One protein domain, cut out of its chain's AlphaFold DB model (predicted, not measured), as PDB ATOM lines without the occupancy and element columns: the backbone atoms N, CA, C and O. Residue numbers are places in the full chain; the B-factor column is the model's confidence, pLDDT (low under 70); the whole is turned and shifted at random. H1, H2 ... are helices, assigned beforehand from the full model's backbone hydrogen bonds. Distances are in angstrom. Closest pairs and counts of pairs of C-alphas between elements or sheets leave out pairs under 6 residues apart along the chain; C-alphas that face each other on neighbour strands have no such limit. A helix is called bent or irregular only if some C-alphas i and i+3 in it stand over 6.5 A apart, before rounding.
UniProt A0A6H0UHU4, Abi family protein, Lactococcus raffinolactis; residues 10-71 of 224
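This is residues 10 to 71 of the 224 residues of the protein "Abi family protein" of Lactococcus raffinolactis (UniProt A0A6H0UHU4). Four short helices make two crossed pairs: H2 packs steeply on H1, and H4 crosses H3, while H1 and H3 run nearly parallel with a gap between them. The long link of residues 51 to 63 reaches one end of the longest axis at Ser 55, and Thr 37 of H2 lies at the other. The printed part has 62 residues with four named helices, H1 to H4, and no named strand: all helix. It is compact, with a radius of gyration of the C-alphas of 10.8 A, and only just elongated, spanning 33 by 22 by 16 A.

H1, residues 10 to 18, begins at C-alpha 10 (109.486, 91.011, 125.601) and measures 12.2 A. H2, residues 25 to 37, measures 19.8 A and is irregular: C-alphas 26 and 29 are 7.2 A apart. H3, residues 41 to 50, measures 16.1 A; it is neither bent nor irregular, but only just: C-alphas 44 and 47 are 6.2 A apart. H4, residues 64 to 71, measures 10.8 A and ends at C-alpha 71 (89.377, 96.823, 123.886).

H1 touches residues 28 to 32 of H2, closest at the C-alphas of Ala 13 and Ile 32, 6.5 A, at a steep tilt of 60 degrees, opposite ways. H1 and H3 are close but not clearly touching, 7.0 A between the closest C-alphas, of Leu 12 and Tyr 41, at a shallow tilt of 9 degrees, the same way. H3 and H4 touch about perpendicular, 88 degrees, closest at the C-alphas of Tyr 47 and Leu 67, 6.1 A. H1 and H4 are only just apart, closest 8.0 A. In H1 and H4 every O i to N i+4 pair is within hydrogen-bond range; H2 has 7 of 9, and H3 has 2 of 6, beside 4 of 7 O i to N i+3 pairs.

The C-alphas of Thr 37 and Ser 55, the two farthest apart, are 34.0 A apart. The link H2 to H3 is tight, H1 to H2 short and H3 to H4 long; residues 21 to 22 pair with residues 62 to 63, parallel. The printed part has no cut, and no printed residue is under 70 in pLDDT.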
ATOM      1  N   ASP A  10     108.675  89.938 125.022       96.44
ATOM      2  CA  ASP A  10     109.486  91.011 125.601       96.44
ATOM      3  C   ASP A  10     109.696  92.157 124.614       96.44
ATOM      4  O   ASP A  10     109.458  93.319 124.945       96.44
ATOM      5  N   GLU A  11     110.052  91.828 123.374       97.00
ATOM      6  CA  GLU A  11     110.246  92.800 122.299       97.00
ATOM      7  C   GLU A  11     108.937  93.506 121.910       97.00
ATOM      8  O   GLU A  11     108.953  94.673 121.505       97.00
ATOM      9  N   LEU A  12     107.790  92.825 122.012       97.00
ATOM     10  CA  LEU A  12     106.469  93.420 121.796       97.00
ATOM     11  C   LEU A  12     106.098  94.392 122.924       97.00
ATOM     12  O   LEU A  12     105.584  95.475 122.634       97.00
ATOM     13  N   ALA A  13     106.398  94.058 124.180       96.50
ATOM     14  CA  ALA A  13     106.226  94.971 125.307       96.50
ATOM     15  C   ALA A  13     107.149  96.198 125.170       96.50
ATOM     16  O   ALA A  13     106.689  97.339 125.251       96.50
ATOM     17  N   ASP A  14     108.420  95.991 124.823       95.12
ATOM     18  CA  ASP A  14     109.367  97.083 124.570       95.12
ATOM     19  C   ASP A  14     108.937  97.939 123.369       95.12
ATOM     20  O   ASP A  14     109.124  99.160 123.345       95.12
ATOM     21  N   ARG A  15     108.276  97.332 122.374       95.62
ATOM     22  CA  ARG A  15     107.702  98.058 121.238       95.62
ATOM     23  C   ARG A  15     106.579  99.005 121.656       95.62
ATOM     24  O   ARG A  15     106.479 100.081 121.057       95.62
ATOM     25  N   LEU A  16     105.741  98.630 122.624       96.38
ATOM     26  CA  LEU A  16     104.699  99.510 123.164       96.38
ATOM     27  C   LEU A  16     105.342 100.758 123.790       96.38
ATOM     28  O   LEU A  16     105.015 101.875 123.377       96.38
ATOM     29  N   ILE A  17     106.348 100.568 124.650       95.19
ATOM     30  CA  ILE A  17     107.115 101.657 125.281       95.19
ATOM     31  C   ILE A  17     107.773 102.544 124.219       95.19
ATOM     32  O   ILE A  17     107.610 103.766 124.219       95.19
ATOM     33  N   TYR A  18     108.455 101.942 123.238       94.44
ATOM     34  CA  TYR A  18     109.085 102.673 122.136       94.44
ATOM     35  C   TYR A  18     108.085 103.545 121.358       94.44
ATOM     36  O   TYR A  18     108.444 104.612 120.853       94.44
ATOM     37  N   LYS A  19     106.821 103.115 121.260       95.25
ATOM     38  CA  LYS A  19     105.745 103.864 120.604       95.25
ATOM     39  C   LYS A  19     105.107 104.944 121.479       95.25
ATOM     40  O   LYS A  19     104.238 105.639 120.960       95.25
ATOM     41  N   GLY A  20     105.549 105.137 122.719       96.00
ATOM     42  CA  GLY A  20     104.960 106.097 123.659       96.00
ATOM     43  C   GLY A  20     103.704 105.571 124.354       96.00
ATOM     44  O   GLY A  20     102.864 106.362 124.767       96.00
ATOM     45  N   ILE A  21     103.539 104.245 124.425       97.19
ATOM     46  CA  ILE A  21     102.489 103.604 125.221       97.19
ATOM     47  C   ILE A  21     103.124 103.220 126.553       97.19
ATOM     48  O   ILE A  21     103.947 102.307 126.610       97.19
ATOM     49  N   ASN A  22     102.771 103.952 127.603       94.31
ATOM     50  CA  ASN A  22     103.442 103.871 128.892       94.31
ATOM     51  C   ASN A  22     102.799 102.822 129.807       94.31
ATOM     52  O   ASN A  22     101.580 102.640 129.831       94.31
ATOM     53  N   PHE A  23     103.634 102.160 130.595       95.06
ATOM     54  CA  PHE A  23     103.253 101.357 131.752       95.06
ATOM     55  C   PHE A  23     104.463 101.270 132.699       95.06
ATOM     56  O   PHE A  23     105.601 101.383 132.231       95.06
ATOM     57  N   PRO A  24     104.250 101.127 134.020       88.88
ATOM     58  CA  PRO A  24     105.333 100.939 134.983       88.88
ATOM     59  C   PRO A  24     106.201  99.716 134.646       88.88
ATOM     60  O   PRO A  24     105.706  98.731 134.100       88.88
ATOM     61  N   LYS A  25     107.505  99.764 134.953       84.62
ATOM     62  CA  LYS A  25     108.445  98.682 134.595       84.62
ATOM     63  C   LYS A  25     108.097  97.363 135.295       84.62
ATOM     64  O   LYS A  25     108.222  96.306 134.689       84.62
ATOM     65  N   ASP A  26     107.628  97.447 136.534       90.62
ATOM     66  CA  ASP A  26     107.101  96.347 137.347       90.62
ATOM     67  C   ASP A  26     105.845  95.695 136.746       90.62
ATOM     68  O   ASP A  26     105.565  94.540 137.042       90.62
ATOM     69  N   LYS A  27     105.146  96.371 135.821       93.69
ATOM     70  CA  LYS A  27     103.997  95.816 135.090       93.69
ATOM     71  C   LYS A  27     104.346  95.137 133.766       93.69
ATOM     72  O   LYS A  27     103.441  94.694 133.061       93.69
ATOM     73  N   LYS A  28     105.624  95.051 133.380       95.69
ATOM     74  CA  LYS A  28     106.002  94.438 132.093       95.69
ATOM     75  C   LYS A  28     105.509  92.988 131.985       95.69
ATOM     76  O   LYS A  28     104.992  92.615 130.934       95.69
ATOM     77  N   ASP A  29     105.593  92.219 133.068       96.88
ATOM     78  CA  ASP A  29     105.122  90.830 133.094       96.88
ATOM     79  C   ASP A  29     103.593  90.734 132.959       96.88
ATOM     80  O   ASP A  29     103.106  89.894 132.205       96.88
ATOM     81  N   GLU A  30     102.832  91.649 133.578       96.88
ATOM     82  CA  GLU A  30     101.371  91.748 133.394       96.88
ATOM     83  C   GLU A  30     101.005  92.041 131.929       96.88
ATOM     84  O   GLU A  30     100.097  91.426 131.370       96.88
ATOM     85  N   VAL A  31     101.731  92.960 131.279       97.44
ATOM     86  CA  VAL A  31     101.531  93.287 129.857       97.44
ATOM     87  C   VAL A  31     101.815  92.074 128.977       97.44
ATOM     88  O   VAL A  31     101.043  91.776 128.065       97.44
ATOM     89  N   ILE A  32     102.914  91.363 129.237       97.81
ATOM     90  CA  ILE A  32     103.268  90.141 128.509       97.81
ATOM     91  C   ILE A  32     102.188  89.074 128.691       97.81
ATOM     92  O   ILE A  32     101.785  88.451 127.709       97.81
ATOM     93  N   GLU A  33     101.696  88.880 129.913       97.94
ATOM     94  CA  GLU A  33     100.647  87.904 130.202       97.94
ATOM     95  C   GLU A  33      99.329  88.257 129.507       97.94
ATOM     96  O   GLU A  33      98.699  87.393 128.893       97.94
ATOM     97  N   TYR A  34      98.963  89.540 129.478       97.75
ATOM     98  CA  TYR A  34      97.803  90.016 128.727       97.75
ATOM     99  C   TYR A  34      97.921  89.700 127.228       97.75
ATOM    100  O   TYR A  34      96.964  89.230 126.610       97.75
ATOM    101  N   LEU A  35      99.105  89.900 126.635       97.19
ATOM    102  CA  LEU A  35      99.383  89.571 125.229       97.19
ATOM    103  C   LEU A  35      99.427  88.062 124.934       97.19
ATOM    104  O   LEU A  35      99.430  87.677 123.762       97.19
ATOM    105  N   LYS A  36      99.529  87.215 125.962       96.44
ATOM    106  CA  LYS A  36      99.491  85.753 125.829       96.44
ATOM    107  C   LYS A  36      98.075  85.208 125.940       96.44
ATOM    108  O   LYS A  36      97.741  84.274 125.216       96.44
ATOM    109  N   THR A  37      97.278  85.752 126.859       95.69
ATOM    110  CA  THR A  37      96.031  85.106 127.296       95.69
ATOM    111  C   THR A  37      94.767  85.891 126.986       95.69
ATOM    112  O   THR A  37      93.721  85.274 126.814       95.69
ATOM    113  N   GLN A  38      94.842  87.220 126.891       94.25
ATOM    114  CA  GLN A  38      93.659  88.081 126.762       94.25
ATOM    115  C   GLN A  38      93.531  88.708 125.371       94.25
ATOM    116  O   GLN A  38      92.435  88.821 124.828       94.25
ATOM    117  N   SER A  39      94.649  89.109 124.764       95.12
ATOM    118  CA  SER A  39      94.679  89.721 123.431       95.12
ATOM    119  C   SER A  39      95.984  89.394 122.710       95.12
ATOM    120  O   SER A  39      96.845  88.700 123.234       95.12
ATOM    121  N   TYR A  40      96.161  89.918 121.501       94.56
ATOM    122  CA  TYR A  40      97.416  89.865 120.754       94.56
ATOM    123  C   TYR A  40      97.852  91.270 120.351       94.56
ATOM    124  O   TYR A  40      97.033  92.160 120.110       94.56
ATOM    125  N   TYR A  41      99.165  91.469 120.212       95.88
ATOM    126  CA  TYR A  41      99.766  92.799 120.061       95.88
ATOM    127  C   TYR A  41      99.113  93.657 118.973       95.88
ATOM    128  O   TYR A  41      98.874  94.844 119.180       95.88
ATOM    129  N   TYR A  42      98.819  93.082 117.801       94.44
ATOM    130  CA  TYR A  42      98.253  93.861 116.703       94.44
ATOM    131  C   TYR A  42      96.873  94.442 117.051       94.44
ATOM    132  O   TYR A  42      96.628  95.607 116.729       94.44
ATOM    133  N   LYS A  43      96.022  93.674 117.747       94.88
ATOM    134  CA  LYS A  43      94.678  94.092 118.162       94.88
ATOM    135  C   LYS A  43      94.742  95.179 119.223       94.88
ATOM    136  O   LYS A  43      94.363  96.307 118.922       94.88
ATOM    137  N   ILE A  44      95.320  94.902 120.391       96.56
ATOM    138  CA  ILE A  44      95.411  95.884 121.488       96.56
ATOM    139  C   ILE A  44      96.117  97.166 121.044       96.56
ATOM    140  O   ILE A  44      95.675  98.282 121.322       96.56
ATOM    141  N   ALA A  45      97.201  97.039 120.274       95.81
ATOM    142  CA  ALA A  45      97.927  98.212 119.854       95.81
ATOM    143  C   ALA A  45      97.088  99.029 118.869       95.81
ATOM    144  O   ALA A  45      97.322 100.224 118.785       95.81
ATOM    145  N   SER A  46      96.184  98.460 118.071       95.75
ATOM    146  CA  SER A  46      95.448  99.199 117.031       95.75
ATOM    147  C   SER A  46      94.674 100.411 117.581       95.75
ATOM    148  O   SER A  46      94.732 101.482 116.971       95.75
ATOM    149  N   TYR A  47      94.109 100.303 118.789       96.19
ATOM    150  CA  TYR A  47      93.365 101.368 119.473       96.19
ATOM    151  C   TYR A  47      94.210 102.622 119.755       96.19
ATOM    152  O   TYR A  47      93.672 103.722 119.882       96.19
ATOM    153  N   ARG A  48      95.548 102.510 119.728       95.38
ATOM    154  CA  ARG A  48      96.471 103.659 119.812       95.38
ATOM    155  C   ARG A  48      96.220 104.709 118.726       95.38
ATOM    156  O   ARG A  48      96.593 105.862 118.886       95.38
ATOM    157  N   LYS A  49      95.607 104.318 117.603       93.56
ATOM    158  CA  LYS A  49      95.267 105.211 116.485       93.56
ATOM    159  C   LYS A  49      94.275 106.311 116.859       93.56
ATOM    160  O   LYS A  49      94.221 107.310 116.152       93.56
ATOM    161  N   ASN A  50      93.563 106.161 117.972       92.44
ATOM    162  CA  ASN A  50      92.662 107.182 118.495       92.44
ATOM    163  C   ASN A  50      93.385 108.272 119.305       92.44
ATOM    164  O   ASN A  50      92.736 109.191 119.792       92.44
ATOM    165  N   PHE A  51      94.710 108.182 119.467       93.50
ATOM    166  CA  PHE A  51      95.484 109.084 120.315       93.50
ATOM    167  C   PHE A  51      96.451 109.951 119.504       93.50
ATOM    168  O   PHE A  51      97.010 109.489 118.498       93.50
ATOM    169  N   PRO A  52      96.687 111.202 119.941       92.81
ATOM    170  CA  PRO A  52      97.620 112.100 119.282       92.81
ATOM    171  C   PRO A  52      99.064 111.615 119.429       92.81
ATOM    172  O   PRO A  52      99.417 110.851 120.334       92.81
ATOM    173  N   LYS A  53      99.916 112.095 118.523       93.75
ATOM    174  CA  LYS A  53     101.358 111.864 118.551       93.75
ATOM    175  C   LYS A  53     102.116 113.162 118.785       93.75
ATOM    176  O   LYS A  53     101.660 114.223 118.371       93.75
ATOM    177  N   ASN A  54     103.293 113.046 119.390       94.06
ATOM    178  CA  ASN A  54     104.258 114.132 119.494       94.06
ATOM    179  C   ASN A  54     105.018 114.346 118.169       94.06
ATOM    180  O   ASN A  54     104.849 113.590 117.207       94.06
ATOM    181  N   SER A  55     105.889 115.358 118.147       94.19
ATOM    182  CA  SER A  55     106.793 115.667 117.028       94.19
ATOM    183  C   SER A  55     107.676 114.487 116.609       94.19
ATOM    184  O   SER A  55     107.971 114.335 115.428       94.19
ATOM    185  N   ASP A  56     108.029 113.603 117.545       93.00
ATOM    186  CA  ASP A  56     108.859 112.413 117.295       93.00
ATOM    187  C   ASP A  56     108.043 111.208 116.786       93.00
ATOM    188  O   ASP A  56     108.564 110.103 116.610       93.00
ATOM    189  N   GLY A  57     106.732 111.379 116.585       93.62
ATOM    190  CA  GLY A  57     105.830 110.338 116.100       93.62
ATOM    191  C   GLY A  57     105.447 109.267 117.133       93.62
ATOM    192  O   GLY A  57     104.904 108.223 116.740       93.62
ATOM    193  N   LYS A  58     105.701 109.505 118.425       95.50
ATOM    194  CA  LYS A  58     105.273 108.670 119.563       95.50
ATOM    195  C   LYS A  58     103.928 109.141 120.106       95.50
ATOM    196  O   LYS A  58     103.628 110.329 120.051       95.50
ATOM    197  N   TYR A  59     103.113 108.225 120.619       95.31
ATOM    198  CA  TYR A  59     101.824 108.567 121.219       95.31
ATOM    199  C   TYR A  59     102.015 109.359 122.515       95.31
ATOM    200  O   TYR A  59     102.955 109.110 123.267       95.31
ATOM    201  N   GLN A  60     101.145 110.343 122.740       92.62
ATOM    202  CA  GLN A  60     101.155 111.189 123.932       92.62
ATOM    203  C   GLN A  60     100.072 110.741 124.910       92.62
ATOM    204  O   GLN A  60      98.965 110.409 124.488       92.62
ATOM    205  N   ASN A  61     100.381 110.789 126.211       90.50
ATOM    206  CA  ASN A  61      99.436 110.533 127.307       90.50
ATOM    207  C   ASN A  61      98.646 109.220 127.158       90.50
ATOM    208  O   ASN A  61      97.473 109.145 127.520       90.50
ATOM    209  N   LEU A  62      99.282 108.190 126.597       95.62
ATOM    210  CA  LEU A  62      98.659 106.901 126.341       95.62
ATOM    211  C   LEU A  62      99.292 105.836 127.227       95.62
ATOM    212  O   LEU A  62     100.474 105.530 127.081       95.62
ATOM    213  N   ASN A  63      98.487 105.241 128.102       96.06
ATOM    214  CA  ASN A  63      98.905 104.120 128.935       96.06
ATOM    215  C   ASN A  63      98.349 102.803 128.388       96.06
ATOM    216  O   ASN A  63      97.312 102.792 127.721       96.06
ATOM    217  N   PHE A  64      99.015 101.688 128.692       97.50
ATOM    218  CA  PHE A  64      98.549 100.361 128.276       97.50
ATOM    219  C   PHE A  64      97.144 100.039 128.812       97.50
ATOM    220  O   PHE A  64      96.283  99.634 128.035       97.50
ATOM    221  N   ASP A  65      96.864 100.346 130.082       96.38
ATOM    222  CA  ASP A  65      95.541 100.147 130.699       96.38
ATOM    223  C   ASP A  65      94.417 100.885 129.956       96.38
ATOM    224  O   ASP A  65      93.275 100.429 129.921       96.38
ATOM    225  N   THR A  66      94.720 102.025 129.326       96.31
ATOM    226  CA  THR A  66      93.750 102.747 128.493       96.31
ATOM    227  C   THR A  66      93.393 101.941 127.246       96.31
ATOM    228  O   THR A  66      92.224 101.891 126.871       96.31
ATOM    229  N   LEU A  67      94.370 101.285 126.613       97.25
ATOM    230  CA  LEU A  67      94.115 100.411 125.466       97.25
ATOM    231  C   LEU A  67      93.274  99.202 125.874       97.25
ATOM    232  O   LEU A  67      92.340  98.863 125.154       97.25
ATOM    233  N   VAL A  68      93.558  98.612 127.041       97.69
ATOM    234  CA  VAL A  68      92.793  97.480 127.587       97.69
ATOM    235  C   VAL A  68      91.333  97.882 127.800       97.69
ATOM    236  O   VAL A  68      90.428  97.199 127.335       97.69
ATOM    237  N   LYS A  69      91.089  99.050 128.408       97.25
ATOM    238  CA  LYS A  69      89.728  99.580 128.601       97.25
ATOM    239  C   LYS A  69      88.985  99.806 127.283       97.25
ATOM    240  O   LYS A  69      87.795  99.507 127.203       97.25
ATOM    241  N   ILE A  70      89.663 100.329 126.257       96.62
ATOM    242  CA  ILE A  70      89.051 100.515 124.933       96.62
ATOM    243  C   ILE A  70      88.739  99.164 124.290       96.62
ATOM    244  O   ILE A  70      87.666  99.020 123.719       96.62
ATOM    245  N   GLU A  71      89.625  98.174 124.401       96.69
ATOM    246  CA  GLU A  71      89.377  96.823 123.886       96.69
ATOM    247  C   GLU A  71      88.174  96.153 124.569       96.69
ATOM    248  O   GLU A  71      87.348  95.529 123.896       96.69
TER     249      GLU A  71